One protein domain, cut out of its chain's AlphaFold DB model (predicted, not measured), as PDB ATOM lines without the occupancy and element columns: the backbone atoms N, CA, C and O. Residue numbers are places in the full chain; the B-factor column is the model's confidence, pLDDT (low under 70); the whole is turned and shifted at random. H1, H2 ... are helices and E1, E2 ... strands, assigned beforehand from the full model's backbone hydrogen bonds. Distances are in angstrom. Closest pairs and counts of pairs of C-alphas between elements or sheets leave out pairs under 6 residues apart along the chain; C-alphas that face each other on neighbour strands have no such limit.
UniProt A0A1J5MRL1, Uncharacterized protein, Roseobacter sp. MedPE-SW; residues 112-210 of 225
ATOM      1  N   SER A 112     187.175 159.916 140.560       90.94
ATOM      2  CA  SER A 112     187.398 158.592 141.146       90.94
ATOM      3  C   SER A 112     186.758 158.448 142.527       90.94
ATOM      4  O   SER A 112     186.123 157.429 142.800       90.94
ATOM      5  N   ASN A 113     186.844 159.473 143.388       91.06
ATOM      6  CA  ASN A 113     186.179 159.443 144.698       91.06
ATOM      7  C   ASN A 113     184.655 159.373 144.556       91.06
ATOM      8  O   ASN A 113     183.994 158.671 145.318       91.06
ATOM      9  N   VAL A 114     184.091 160.077 143.574       92.38
ATOM     10  CA  VAL A 114     182.645 160.076 143.318       92.38
ATOM     11  C   VAL A 114     182.170 158.720 142.781       92.38
ATOM     12  O   VAL A 114     181.122 158.229 143.204       92.38
ATOM     13  N   VAL A 115     182.945 158.077 141.901       93.38
ATOM     14  CA  VAL A 115     182.674 156.703 141.442       93.38
ATOM     15  C   VAL A 115     182.765 155.709 142.598       93.38
ATOM     16  O   VAL A 115     181.899 154.843 142.729       93.38
ATOM     17  N   PHE A 116     183.777 155.846 143.454       93.25
ATOM     18  CA  PHE A 116     183.935 155.005 144.637       93.25
ATOM     19  C   PHE A 116     182.740 155.142 145.588       93.25
ATOM     20  O   PHE A 116     182.131 154.135 145.938       93.25
ATOM     21  N   LEU A 117     182.323 156.373 145.908       93.12
ATOM     22  CA  LEU A 117     181.138 156.647 146.725       93.12
ATOM     23  C   LEU A 117     179.877 155.978 146.158       93.12
ATOM     24  O   LEU A 117     179.069 155.435 146.911       93.12
ATOM     25  N   ALA A 118     179.695 156.028 144.836       93.94
ATOM     26  CA  ALA A 118     178.555 155.409 144.167       93.94
ATOM     27  C   ALA A 118     178.533 153.884 144.369       93.94
ATOM     28  O   ALA A 118     177.492 153.324 144.715       93.94
ATOM     29  N   ARG A 119     179.685 153.226 144.186       93.56
ATOM     30  CA  ARG A 119     179.838 151.773 144.364       93.56
ATOM     31  C   ARG A 119     179.664 151.361 145.823       93.56
ATOM     32  O   ARG A 119     178.864 150.480 146.105       93.56
ATOM     33  N   GLU A 120     180.331 152.059 146.734       94.38
ATOM     34  CA  GLU A 120     180.253 151.809 148.176       94.38
ATOM     35  C   GLU A 120     178.817 151.967 148.699       94.38
ATOM     36  O   GLU A 120     178.335 151.161 149.490       94.38
ATOM     37  N   THR A 121     178.090 152.989 148.234       92.75
ATOM     38  CA  THR A 121     176.688 153.193 148.626       92.75
ATOM     39  C   THR A 121     175.787 152.084 148.086       92.75
ATOM     40  O   THR A 121     174.880 151.632 148.781       92.75
ATOM     41  N   GLU A 122     176.011 151.650 146.846       92.94
ATOM     42  CA  GLU A 122     175.251 150.552 146.253       92.94
ATOM     43  C   GLU A 122     175.481 149.240 147.011       92.94
ATOM     44  O   GLU A 122     174.512 148.581 147.385       92.94
ATOM     45  N   GLU A 123     176.735 148.922 147.325       93.50
ATOM     46  CA  GLU A 123     177.106 147.760 148.132       93.50
ATOM     47  C   GLU A 123     176.498 147.823 149.540       93.50
ATOM     48  O   GLU A 123     175.875 146.863 149.989       93.50
ATOM     49  N   LEU A 124     176.571 148.977 150.210       92.75
ATOM     50  CA  LEU A 124     175.960 149.182 151.525       92.75
ATOM     51  C   LEU A 124     174.450 148.893 151.515       92.75
ATOM     52  O   LEU A 124     173.933 148.261 152.438       92.75
ATOM     53  N   LEU A 125     173.730 149.366 150.493       92.56
ATOM     54  CA  LEU A 125     172.286 149.149 150.376       92.56
ATOM     55  C   LEU A 125     171.953 147.688 150.064       92.56
ATOM     56  O   LEU A 125     171.016 147.146 150.652       92.56
ATOM     57  N   MET A 126     172.733 147.033 149.199       92.12
ATOM     58  CA  MET A 126     172.571 145.604 148.920       92.12
ATOM     59  C   MET A 126     172.843 144.751 150.164       92.12
ATOM     60  O   MET A 126     172.046 143.870 150.479       92.12
ATOM     61  N   ASN A 127     173.891 145.068 150.928       92.38
ATOM     62  CA  ASN A 127     174.234 144.375 152.174       92.38
ATOM     63  C   ASN A 127     173.161 144.554 153.256       92.38
ATOM     64  O   ASN A 127     172.928 143.655 154.059       92.38
ATOM     65  N   LYS A 128     172.452 145.689 153.256       90.31
ATOM     66  CA  LYS A 128     171.278 145.917 154.115       90.31
ATOM     67  C   LYS A 128     169.998 145.229 153.609       90.31
ATOM     68  O   LYS A 128     168.946 145.398 154.219       90.31
ATOM     69  N   GLY A 129     170.067 144.469 152.516       89.12
ATOM     70  CA  GLY A 129     168.953 143.691 151.973       89.12
ATOM     71  C   GLY A 129     168.020 144.460 151.037       89.12
ATOM     72  O   GLY A 129     166.941 143.959 150.713       89.12
ATOM     73  N   VAL A 130     168.402 145.658 150.579       91.81
ATOM     74  CA  VAL A 130     167.597 146.405 149.603       91.81
ATOM     75  C   VAL A 130     167.679 145.723 148.241       91.81
ATOM     76  O   VAL A 130     168.757 145.515 147.684       91.81
ATOM     77  N   THR A 131     166.523 145.413 147.664       90.25
ATOM     78  CA  THR A 131     166.458 144.800 146.333       90.25
ATOM     79  C   THR A 131     166.875 145.785 145.238       90.25
ATOM     80  O   THR A 131     166.595 146.980 145.326       90.25
ATOM     81  N   GLN A 132     167.459 145.304 144.131       86.50
ATOM     82  CA  GLN A 132     167.878 146.176 143.016       86.50
ATOM     83  C   GLN A 132     166.749 147.064 142.466       86.50
ATOM     84  O   GLN A 132     167.015 148.161 141.976       86.50
ATOM     85  N   LYS A 133     165.496 146.595 142.544       89.56
ATOM     86  CA  LYS A 133     164.307 147.363 142.156       89.56
ATOM     87  C   LYS A 133     164.087 148.559 143.086       89.56
ATOM     88  O   LYS A 133     163.800 149.650 142.604       89.56
ATOM     89  N   ASN A 134     164.268 148.362 144.389       90.00
ATOM     90  CA  ASN A 134     163.989 149.370 145.408       90.00
ATOM     91  C   ASN A 134     165.170 150.326 145.662       90.00
ATOM     92  O   ASN A 134     164.952 151.411 146.188       90.00
ATOM     93  N   ILE A 135     166.396 149.990 145.229       89.94
ATOM     94  CA  ILE A 135     167.542 150.930 145.243       89.94
ATOM     95  C   ILE A 135     167.317 152.093 144.252       89.94
ATOM     96  O   ILE A 135     167.861 153.183 144.429       89.94
ATOM     97  N   ILE A 136     166.510 151.906 143.201       92.56
ATOM     98  CA  ILE A 136     166.240 152.960 142.212       92.56
ATOM     99  C   ILE A 136     165.601 154.171 142.903       92.56
ATOM    100  O   ILE A 136     164.597 154.058 143.598       92.56
ATOM    101  N   GLY A 137     166.175 155.352 142.673       89.69
ATOM    102  CA  GLY A 137     165.749 156.597 143.306       89.69
ATOM    103  C   GLY A 137     166.476 156.930 144.606       89.69
ATOM    104  O   GLY A 137     166.307 158.050 145.074       89.69
ATOM    105  N   ALA A 138     167.309 156.032 145.148       93.25
ATOM    106  CA  ALA A 138     168.161 156.347 146.289       93.25
ATOM    107  C   ALA A 138     169.105 157.516 145.968       93.25
ATOM    108  O   ALA A 138     169.639 157.616 144.857       93.25
ATOM    109  N   GLU A 139     169.319 158.386 146.947       95.12
ATOM    110  CA  GLU A 139     170.214 159.534 146.840       95.12
ATOM    111  C   GLU A 139     171.312 159.440 147.895       95.12
ATOM    112  O   GLU A 139     171.061 159.062 149.036       95.12
ATOM    113  N   VAL A 140     172.537 159.803 147.527       94.88
ATOM    114  CA  VAL A 140     173.644 159.936 148.477       94.88
ATOM    115  C   VAL A 140     174.261 161.310 148.347       94.88
ATOM    116  O   VAL A 140     174.538 161.777 147.243       94.88
ATOM    117  N   SER A 141     174.464 161.962 149.484       93.25
ATOM    118  CA  SER A 141     175.160 163.236 149.582       93.25
ATOM    119  C   SER A 141     176.441 163.040 150.371       93.25
ATOM    120  O   SER A 141     176.418 162.418 151.433       93.25
ATOM    121  N   LEU A 142     177.545 163.589 149.871       92.69
ATOM    122  CA  LEU A 142     178.834 163.551 150.551       92.69
ATOM    123  C   LEU A 142     179.458 164.942 150.572       92.69
ATOM    124  O   LEU A 142     179.528 165.625 149.547       92.69
ATOM    125  N   ARG A 143     179.949 165.323 151.749       91.12
ATOM    126  CA  ARG A 143     180.902 166.411 151.959       91.12
ATOM    127  C   ARG A 143     182.079 165.848 152.770       91.12
ATOM    128  O   ARG A 143     181.828 165.388 153.888       91.12
ATOM    129  N   PRO A 144     183.314 165.888 152.238       87.31
ATOM    130  CA  PRO A 144     184.506 165.406 152.930       87.31
ATOM    131  C   PRO A 144     184.719 166.036 154.310       87.31
ATOM    132  O   PRO A 144     184.256 167.147 154.590       87.31
ATOM    133  N   ALA A 145     185.464 165.329 155.159       84.56
ATOM    134  CA  ALA A 145     185.939 165.867 156.427       84.56
ATOM    135  C   ALA A 145     186.913 167.039 156.214       84.56
ATOM    136  O   ALA A 145     187.645 167.106 155.222       84.56
ATOM    137  N   GLY A 146     186.932 167.961 157.174       79.81
ATOM    138  CA  GLY A 146     187.925 169.026 157.215       79.81
ATOM    139  C   GLY A 146     189.299 168.535 157.663       79.81
ATOM    140  O   GLY A 146     189.472 167.400 158.115       79.81
ATOM    141  N   LYS A 147     190.296 169.419 157.564       79.88
ATOM    142  CA  LYS A 147     191.644 169.160 158.077       79.88
ATOM    143  C   LYS A 147     191.570 168.767 159.556       79.88
ATOM    144  O   LYS A 147     190.903 169.440 160.338       79.88
ATOM    145  N   LYS A 148     192.277 167.704 159.942       78.69
ATOM    146  CA  LYS A 148     192.461 167.356 161.353       78.69
ATOM    147  C   LYS A 148     193.587 168.200 161.937       78.69
ATOM    148  O   LYS A 148     194.667 168.274 161.354       78.69
ATOM    149  N   ALA A 149     193.338 168.830 163.077       75.94
ATOM    150  CA  ALA A 149     194.355 169.537 163.841       75.94
ATOM    151  C   ALA A 149     194.215 169.201 165.326       75.94
ATOM    152  O   ALA A 149     193.129 169.316 165.895       75.94
ATOM    153  N   SER A 150     195.324 168.806 165.946       70.81
ATOM    154  CA  SER A 150     195.397 168.429 167.362       70.81
ATOM    155  C   SER A 150     195.421 169.630 168.313       70.81
ATOM    156  O   SER A 150     195.032 169.501 169.467       70.81
ATOM    157  N   ASN A 151     195.859 170.805 167.847       76.69
ATOM    158  CA  ASN A 151     196.138 171.951 168.715       76.69
ATOM    159  C   ASN A 151     195.031 173.008 168.580       76.69
ATOM    160  O   ASN A 151     194.649 173.371 167.466       76.69
ATOM    161  N   ALA A 152     194.566 173.570 169.703       63.91
ATOM    162  CA  ALA A 152     193.434 174.507 169.751       63.91
ATOM    163  C   ALA A 152     193.621 175.777 168.893       63.91
ATOM    164  O   ALA A 152     192.651 176.312 168.360       63.91
ATOM    165  N   TYR A 153     194.861 176.243 168.710       62.69
ATOM    166  CA  TYR A 153     195.163 177.384 167.837       62.69
ATOM    167  C   TYR A 153     194.972 177.041 166.351       62.69
ATOM    168  O   TYR A 153     194.390 177.814 165.596       62.69
ATOM    169  N   ALA A 154     195.375 175.835 165.942       62.62
ATOM    170  CA  ALA A 154     195.159 175.337 164.587       62.62
ATOM    171  C   ALA A 154     193.687 174.967 164.329       62.62
ATOM    172  O   ALA A 154     193.233 175.051 163.193       62.62
ATOM    173  N   ALA A 155     192.920 174.632 165.374       62.34
ATOM    174  CA  ALA A 155     191.471 174.430 165.288       62.34
ATOM    175  C   ALA A 155     190.691 175.719 164.960       62.34
ATOM    176  O   ALA A 155     189.582 175.639 164.441       62.34
ATOM    177  N   LYS A 156     191.280 176.897 165.209       62.47
ATOM    178  CA  LYS A 156     190.728 178.208 164.821       62.47
ATOM    179  C   LYS A 156     191.145 178.655 163.413       62.47
ATOM    180  O   LYS A 156     190.808 179.767 163.012       62.47
ATOM    181  N   ALA A 157     191.901 177.837 162.676       68.81
ATOM    182  CA  ALA A 157     192.325 178.185 161.324       68.81
ATOM    183  C   ALA A 157     191.125 178.314 160.368       68.81
ATOM    184  O   ALA A 157     190.050 177.754 160.595       68.81
ATOM    185  N   SER A 158     191.326 179.075 159.291       71.44
ATOM    186  CA  SER A 158     190.289 179.377 158.307       71.44
ATOM    187  C   SER A 158     189.723 178.118 157.640       71.44
ATOM    188  O   SER A 158     190.392 177.093 157.486       71.44
ATOM    189  N   SER A 159     188.455 178.205 157.234       79.50
ATOM    190  CA  SER A 159     187.772 177.129 156.518       79.50
ATOM    191  C   SER A 159     188.497 176.784 155.218       79.50
ATOM    192  O   SER A 159     188.868 177.677 154.454       79.50
ATOM    193  N   SER A 160     188.629 175.495 154.930       81.12
ATOM    194  CA  SER A 160     189.146 175.009 153.655       81.12
ATOM    195  C   SER A 160     188.019 174.858 152.640       81.12
ATOM    196  O   SER A 160     186.879 174.547 152.985       81.12
ATOM    197  N   ILE A 161     188.336 175.087 151.369       84.31
ATOM    198  CA  ILE A 161     187.391 174.885 150.270       84.31
ATOM    199  C   ILE A 161     187.258 173.384 150.021       84.31
ATOM    200  O   ILE A 161     188.260 172.687 149.863       84.31
ATOM    201  N   THR A 162     186.022 172.906 149.958       87.94
ATOM    202  CA  THR A 162     185.678 171.516 149.667       87.94
ATOM    203  C   THR A 162     184.567 171.448 148.620       87.94
ATOM    204  O   THR A 162     184.072 172.465 148.125       87.94
ATOM    205  N   THR A 163     184.177 170.231 148.270       88.50
ATOM    206  CA  THR A 163     183.166 169.952 147.256       88.50
ATOM    207  C   THR A 163     182.106 169.075 147.877       88.50
ATOM    208  O   THR A 163     182.406 168.010 148.417       88.50
ATOM    209  N   ARG A 164     180.851 169.506 147.785       90.56
ATOM    210  CA  ARG A 164     179.705 168.681 148.141       90.56
ATOM    211  C   ARG A 164     179.091 168.122 146.869       90.56
ATOM    212  O   ARG A 164     178.736 168.873 145.961       90.56
ATOM    213  N   VAL A 165     178.932 166.806 146.834       93.44
ATOM    214  CA  VAL A 165     178.285 166.099 145.727       93.44
ATOM    215  C   VAL A 165     176.996 165.456 146.199       93.44
ATOM    216  O   VAL A 165     176.888 165.012 147.343       93.44
ATOM    217  N   ARG A 166     176.024 165.385 145.293       93.88
ATOM    218  CA  ARG A 166     174.834 164.557 145.442       93.88
ATOM    219  C   ARG A 166     174.687 163.655 144.235       93.88
ATOM    220  O   ARG A 166     174.726 164.116 143.089       93.88
ATOM    221  N   LEU A 167     174.484 162.376 144.504       95.38
ATOM    222  CA  LEU A 167     174.253 161.348 143.509       95.38
ATOM    223  C   LEU A 167     172.845 160.798 143.654       95.38
ATOM    224  O   LEU A 167     172.314 160.720 144.757       95.38
ATOM    225  N   ARG A 168     172.273 160.356 142.539       95.12
ATOM    226  CA  ARG A 168     171.009 159.625 142.516       95.12
ATOM    227  C   ARG A 168     171.136 158.354 141.700       95.12
ATOM    228  O   ARG A 168     171.638 158.388 140.573       95.12
ATOM    229  N   ARG A 169     170.622 157.252 142.239       94.00
ATOM    230  CA  ARG A 169     170.496 155.990 141.520       94.00
ATOM    231  C   ARG A 169     169.332 156.072 140.538       94.00
ATOM    232  O   ARG A 169     168.198 156.353 140.922       94.00
ATOM    233  N   VAL A 170     169.600 155.805 139.266       92.44
ATOM    234  CA  VAL A 170     168.576 155.590 138.225       92.44
ATOM    235  C   VAL A 170     168.527 154.107 137.861       92.44
ATOM    236  O   VAL A 170     169.034 153.295 138.618       92.44
ATOM    237  N   THR A 171     167.918 153.697 136.750       89.88
ATOM    238  CA  THR A 171     167.876 152.278 136.351       89.88
ATOM    239  C   THR A 171     169.252 151.760 135.922       89.88
ATOM    240  O   THR A 171     169.691 150.698 136.370       89.88
ATOM    241  N   ASP A 172     169.991 152.520 135.118       88.81
ATOM    242  CA  ASP A 172     171.241 152.065 134.501       88.81
ATOM    243  C   ASP A 172     172.497 152.305 135.349       88.81
ATOM    244  O   ASP A 172     173.496 151.636 135.126       88.81
ATOM    245  N   GLY A 173     172.462 153.190 136.339       91.62
ATOM    246  CA  GLY A 173     173.597 153.445 137.229       91.62
ATOM    247  C   GLY A 173     173.367 154.652 138.129       91.62
ATOM    248  O   GLY A 173     172.225 155.048 138.373       91.62
ATOM    249  N   TRP A 174     174.449 155.247 138.619       94.69
ATOM    250  CA  TRP A 174     174.424 156.481 139.397       94.69
ATOM    251  C   TRP A 174     174.627 157.706 138.508       94.69
ATOM    252  O   TRP A 174     175.398 157.693 137.539       94.69
ATOM    253  N   ARG A 175     173.922 158.786 138.850       94.88
ATOM    254  CA  ARG A 175     174.024 160.092 138.199       94.88
ATOM    255  C   ARG A 175     174.407 161.158 139.206       94.88
ATOM    256  O   ARG A 175     173.805 161.223 140.275       94.88
ATOM    257  N   LEU A 176     175.336 162.024 138.828       94.44
ATOM    258  CA  LEU A 176     175.629 163.247 139.558       94.44
ATOM    259  C   LEU A 176     174.485 164.233 139.309       94.44
ATOM    260  O   LEU A 176     174.260 164.662 138.174       94.44
ATOM    261  N   ILE A 177     173.732 164.540 140.363       93.50
ATOM    262  CA  ILE A 177     172.611 165.486 140.301       93.50
ATOM    263  C   ILE A 177     173.038 166.893 140.702       93.50
ATOM    264  O   ILE A 177     172.494 167.861 140.180       93.50
ATOM    265  N   GLU A 178     174.023 167.008 141.591       91.88
ATOM    266  CA  GLU A 178     174.544 168.284 142.065       91.88
ATOM    267  C   GLU A 178     176.011 168.125 142.456       91.88
ATOM    268  O   GLU A 178     176.378 167.179 143.153       91.88
ATOM    269  N   ALA A 179     176.836 169.072 142.026       92.12
ATOM    270  CA  ALA A 179     178.171 169.296 142.555       92.12
ATOM    271  C   ALA A 179     178.282 170.787 142.848       92.12
ATOM    272  O   ALA A 179     178.013 171.608 141.968       92.12
ATOM    273  N   LYS A 180     178.636 171.129 144.084       91.62
ATOM    274  CA  LYS A 180     178.797 172.517 144.508       91.62
ATOM    275  C   LYS A 180     180.033 172.694 145.362       91.62
ATOM    276  O   LYS A 180     180.456 171.781 146.072       91.62
ATOM    277  N   ARG A 181     180.570 173.906 145.297       89.50
ATOM    278  CA  ARG A 181     181.626 174.361 146.187       89.50
ATOM    279  C   ARG A 181     181.029 174.538 147.578       89.50
ATOM    280  O   ARG A 181     179.941 175.092 147.718       89.50
ATOM    281  N   ASP A 182     181.716 174.019 148.576       87.31
ATOM    282  CA  ASP A 182     181.327 174.090 149.981       87.31
ATOM    283  C   ASP A 182     182.581 174.416 150.810       87.31
ATOM    284  O   ASP A 182     183.697 174.483 150.281       87.31
ATOM    285  N   HIS A 183     182.417 174.623 152.108       85.88
ATOM    286  CA  HIS A 183     183.519 174.889 153.024       85.88
ATOM    287  C   HIS A 183     183.549 173.832 154.132       85.88
ATOM    288  O   HIS A 183     182.510 173.395 154.632       85.88
ATOM    289  N   CYS A 184     184.748 173.387 154.505       82.94
ATOM    290  CA  CYS A 184     184.953 172.535 155.668       82.94
ATOM    291  C   CYS A 184     185.822 173.247 156.706       82.94
ATOM    292  O   CYS A 184     186.878 173.806 156.398       82.94
ATOM    293  N   TYR A 185     185.361 173.235 157.951       84.00
ATOM    294  CA  TYR A 185     186.107 173.759 159.089       84.00
ATOM    295  C   TYR A 185     187.080 172.710 159.624       84.00
ATOM    296  O   TYR A 185     186.928 171.508 159.389       84.00
ATOM    297  N   VAL A 186     188.090 173.164 160.359       81.81
ATOM    298  CA  VAL A 186     189.047 172.272 161.016       81.81
ATOM    299  C   VAL A 186     188.313 171.362 162.002       81.81
ATOM    300  O   VAL A 186     187.412 171.802 162.710       81.81
ATOM    301  N   ASN A 187     188.677 170.078 162.016       80.75
ATOM    302  CA  ASN A 187     188.041 169.016 162.804       80.75
ATOM    303  C   ASN A 187     186.552 168.772 162.499       80.75
ATOM    304  O   ASN A 187     185.907 167.988 163.195       80.75
ATOM    305  N   GLN A 188     185.998 169.376 161.443       83.56
ATOM    306  CA  GLN A 188     184.635 169.079 161.025       83.56
ATOM    307  C   GLN A 188     184.567 167.664 160.448       83.56
ATOM    308  O   GLN A 188     185.302 167.322 159.517       83.56
ATOM    309  N   SER A 189     183.656 166.851 160.983       84.19
ATOM    310  CA  SER A 189     183.441 165.489 160.508       84.19
ATOM    311  C   SER A 189     182.921 165.465 159.070       84.19
ATOM    312  O   SER A 189     182.305 166.422 158.572       84.19
ATOM    313  N   GLU A 190     183.164 164.335 158.408       89.25
ATOM    314  CA  GLU A 190     182.520 164.011 157.142       89.25
ATOM    315  C   GLU A 190     180.998 164.040 157.321       89.25
ATOM    316  O   GLU A 190     180.465 163.558 158.321       89.25
ATOM    317  N   ALA A 191     180.298 164.627 156.352       88.38
ATOM    318  CA  ALA A 191     178.845 164.571 156.296       88.38
ATOM    319  C   ALA A 191     178.430 163.715 155.101       88.38
ATOM    320  O   ALA A 191     178.388 164.201 153.965       88.38
ATOM    321  N   LYS A 192     178.118 162.452 155.386       92.56
ATOM    322  CA  LYS A 192     177.564 161.482 154.442       92.56
ATOM    323  C   LYS A 192     176.118 161.185 154.827       92.56
ATOM    324  O   LYS A 192     175.854 160.776 155.954       92.56
ATOM    325  N   SER A 193     175.181 161.390 153.904       91.38
ATOM    326  CA  SER A 193     173.773 161.027 154.097       91.38
ATOM    327  C   SER A 193     173.271 160.192 152.928       91.38
ATOM    328  O   SER A 193     173.547 160.500 151.769       91.38
ATOM    329  N   VAL A 194     172.535 159.124 153.237       92.75
ATOM    330  CA  VAL A 194     171.897 158.253 152.246       92.75
ATOM    331  C   VAL A 194     170.393 158.334 152.456       92.75
ATOM    332  O   VAL A 194     169.886 157.988 153.520       92.75
ATOM    333  N   HIS A 195     169.685 158.807 151.440       91.94
ATOM    334  CA  HIS A 195     168.236 158.906 151.419       91.94
ATOM    335  C   HIS A 195     167.688 157.769 150.560       91.94
ATOM    336  O   HIS A 195     168.060 157.616 149.395       91.94
ATOM    337  N   VAL A 196     166.805 156.962 151.138       91.06
ATOM    338  CA  VAL A 196     166.181 155.819 150.467       91.06
ATOM    339  C   VAL A 196     164.671 156.011 150.391       91.06
ATOM    340  O   VAL A 196     164.074 156.668 151.240       91.06
ATOM    341  N   HIS A 197     164.045 155.431 149.370       89.56
ATOM    342  CA  HIS A 197     162.589 155.429 149.246       89.56
ATOM    343  C   HIS A 197     161.948 154.549 150.344       89.56
ATOM    344  O   HIS A 197     162.573 153.563 150.749       89.56
ATOM    345  N   PRO A 198     160.698 154.807 150.784       90.94
ATOM    346  CA  PRO A 198     160.009 153.973 151.775       90.94
ATOM    347  C   PRO A 198     160.027 152.465 151.485       90.94
ATOM    348  O   PRO A 198     160.183 151.661 152.398       90.94
ATOM    349  N   ALA A 199     159.953 152.066 150.212       89.38
ATOM    350  CA  ALA A 199     160.054 150.659 149.806       89.38
ATOM    351  C   ALA A 199     161.427 150.035 150.129       89.38
ATOM    352  O   ALA A 199     161.502 148.907 150.606       89.38
ATOM    353  N   ALA A 200     162.516 150.780 149.918       89.38
ATOM    354  CA  ALA A 200     163.854 150.347 150.315       89.38
ATOM    355  C   ALA A 200     164.012 150.337 151.838       89.38
ATOM    356  O   ALA A 200     164.619 149.423 152.380       89.38
ATOM    357  N   HIS A 201     163.423 151.307 152.540       90.31
ATOM    358  CA  HIS A 201     163.395 151.301 154.002       90.31
ATOM    359  C   HIS A 201     162.675 150.058 154.557       90.31
ATOM    360  O   HIS A 201     163.183 149.411 155.469       90.31
ATOM    361  N   ALA A 202     161.546 149.664 153.960       90.31
ATOM    362  CA  ALA A 202     160.827 148.445 154.323       90.31
ATOM    363  C   ALA A 202     161.654 147.170 154.068       90.31
ATOM    364  O   ALA A 202     161.653 146.270 154.905       90.31
ATOM    365  N   ASP A 203     162.399 147.102 152.956       90.56
ATOM    366  CA  ASP A 203     163.330 145.995 152.690       90.56
ATOM    367  C   ASP A 203     164.418 145.887 153.774       90.56
ATOM    368  O   ASP A 203     164.716 144.781 154.236       90.56
ATOM    369  N   ILE A 204     164.977 147.027 154.202       91.19
ATOM    370  CA  ILE A 204     165.985 147.088 155.273       91.19
ATOM    371  C   ILE A 204     165.389 146.586 156.581       91.19
ATOM    372  O   ILE A 204     165.981 145.718 157.216       91.19
ATOM    373  N   LEU A 205     164.214 147.092 156.970       91.69
ATOM    374  CA  LEU A 205     163.544 146.668 158.198       91.69
ATOM    375  C   LEU A 205     163.250 145.170 158.176       91.69
ATOM    376  O   LEU A 205     163.629 144.478 159.110       91.69
ATOM    377  N   ARG A 206     162.665 144.655 157.087       89.31
ATOM    378  CA  ARG A 206     162.373 143.222 156.930       89.31
ATOM    379  C   ARG A 206     163.628 142.364 157.062       89.31
ATOM    380  O   ARG A 206     163.568 141.282 157.633       89.31
ATOM    381  N   THR A 207     164.747 142.815 156.502       91.12
ATOM    382  CA  THR A 207     166.017 142.083 156.576       91.12
ATOM    383  C   THR A 207     166.609 142.155 157.980       91.12
ATOM    384  O   THR A 207     167.059 141.138 158.498       91.12
ATOM    385  N   ALA A 208     166.562 143.327 158.614       89.56
ATOM    386  CA  ALA A 208     167.099 143.559 159.950       89.56
ATOM    387  C   ALA A 208     166.311 142.835 161.052       89.56
ATOM    388  O   ALA A 208     166.909 142.385 162.022       89.56
ATOM    389  N   THR A 209     164.990 142.703 160.910       89.06
ATOM    390  CA  THR A 209     164.127 142.020 161.889       89.06
ATOM    391  C   THR A 209     163.936 140.534 161.598       89.06
ATOM    392  O   THR A 209     163.256 139.834 162.350       89.06
ATOM    393  N   ARG A 210     164.533 140.012 160.519       87.31
ATOM    394  CA  ARG A 210     164.394 138.608 160.132       87.31
ATOM    395  C   ARG A 210     164.954 137.695 161.224       87.31
ATOM    396  O   ARG A 210     166.144 137.724 161.511       87.31
TER     397      ARG A 210
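This is residues 112 to 210 of the 225 residues of an uncharacterized protein of Roseobacter sp. MedPE-SW (UniProt A0A1J5MRL1). A twisted antiparallel sheet of four strands, in the order E3, E2, E1, E4, makes a long wall with helix H1 slantwise over one face and the other face bare. H2 and H4 sit together beyond one end of the strands, and little H3 lies in the loop beyond the other end. The printed part has 99 residues with four named helices and four named strands, in the order H1, H2, E1, H3, E2, E3, E4, H4; its class is mixed, in two layers, H1 on one face of the sheet. It is loose, with a radius of gyration of the C-alphas of 16.4 A, and elongated, spanning 49 by 29 by 20 A.

Start at E2, residues 160 to 169, a hairpin with edge strand E3, residues 174 to 184; N 164 and O 180 are within hydrogen-bond range at 2.9 A. Next comes E1, residues 139 to 143, antiparallel to E2, with N 167 and O 140 at 2.8 A. E1 pairs with edge strand E4, residues 191 to 195, antiparallel, with N 141 and O 193 at 2.9 A. H1, residues 112 to 127, is on the sheet at a height over the sheet of 9.1 A, slantwise to the strands, at 47 degrees to E2 on the local plane; look at the closest C-alphas of H1 and E2, those of Ala 118 and Leu 167, 7.4 A apart. With residues 122 to 126 alone, H1 only just touches H2, residues 132 to 135, by 3 pairs of C-alphas within 8 A, Leu 125 and Ile 135 closest at 7.2 A. H2 only just touches H4, residues 198 to 208, also by 3 pairs, the C-alphas of Asn 134 and Ala 200 closest at 5.0 A. Every O i to N i+4 pair is within range in H1 and H4; H2 and H3, residues 152 to 155, are too short for one.

Find C-alpha 112 at (187.398, 158.592, 141.146), where H1 begins its 22.3 A. E2 runs 29.3 A; E3, 25.2 A long, bends by 69 degrees at residue 181. H4 ends, after 15.0 A, at C-alpha 208, (167.099, 143.559, 159.950).

The C-alphas of Lys 133 and Tyr 153 are farthest apart, 50.1 A. The printed part has no cut and no long link. Confidence is under 70 at residues 152 to 157.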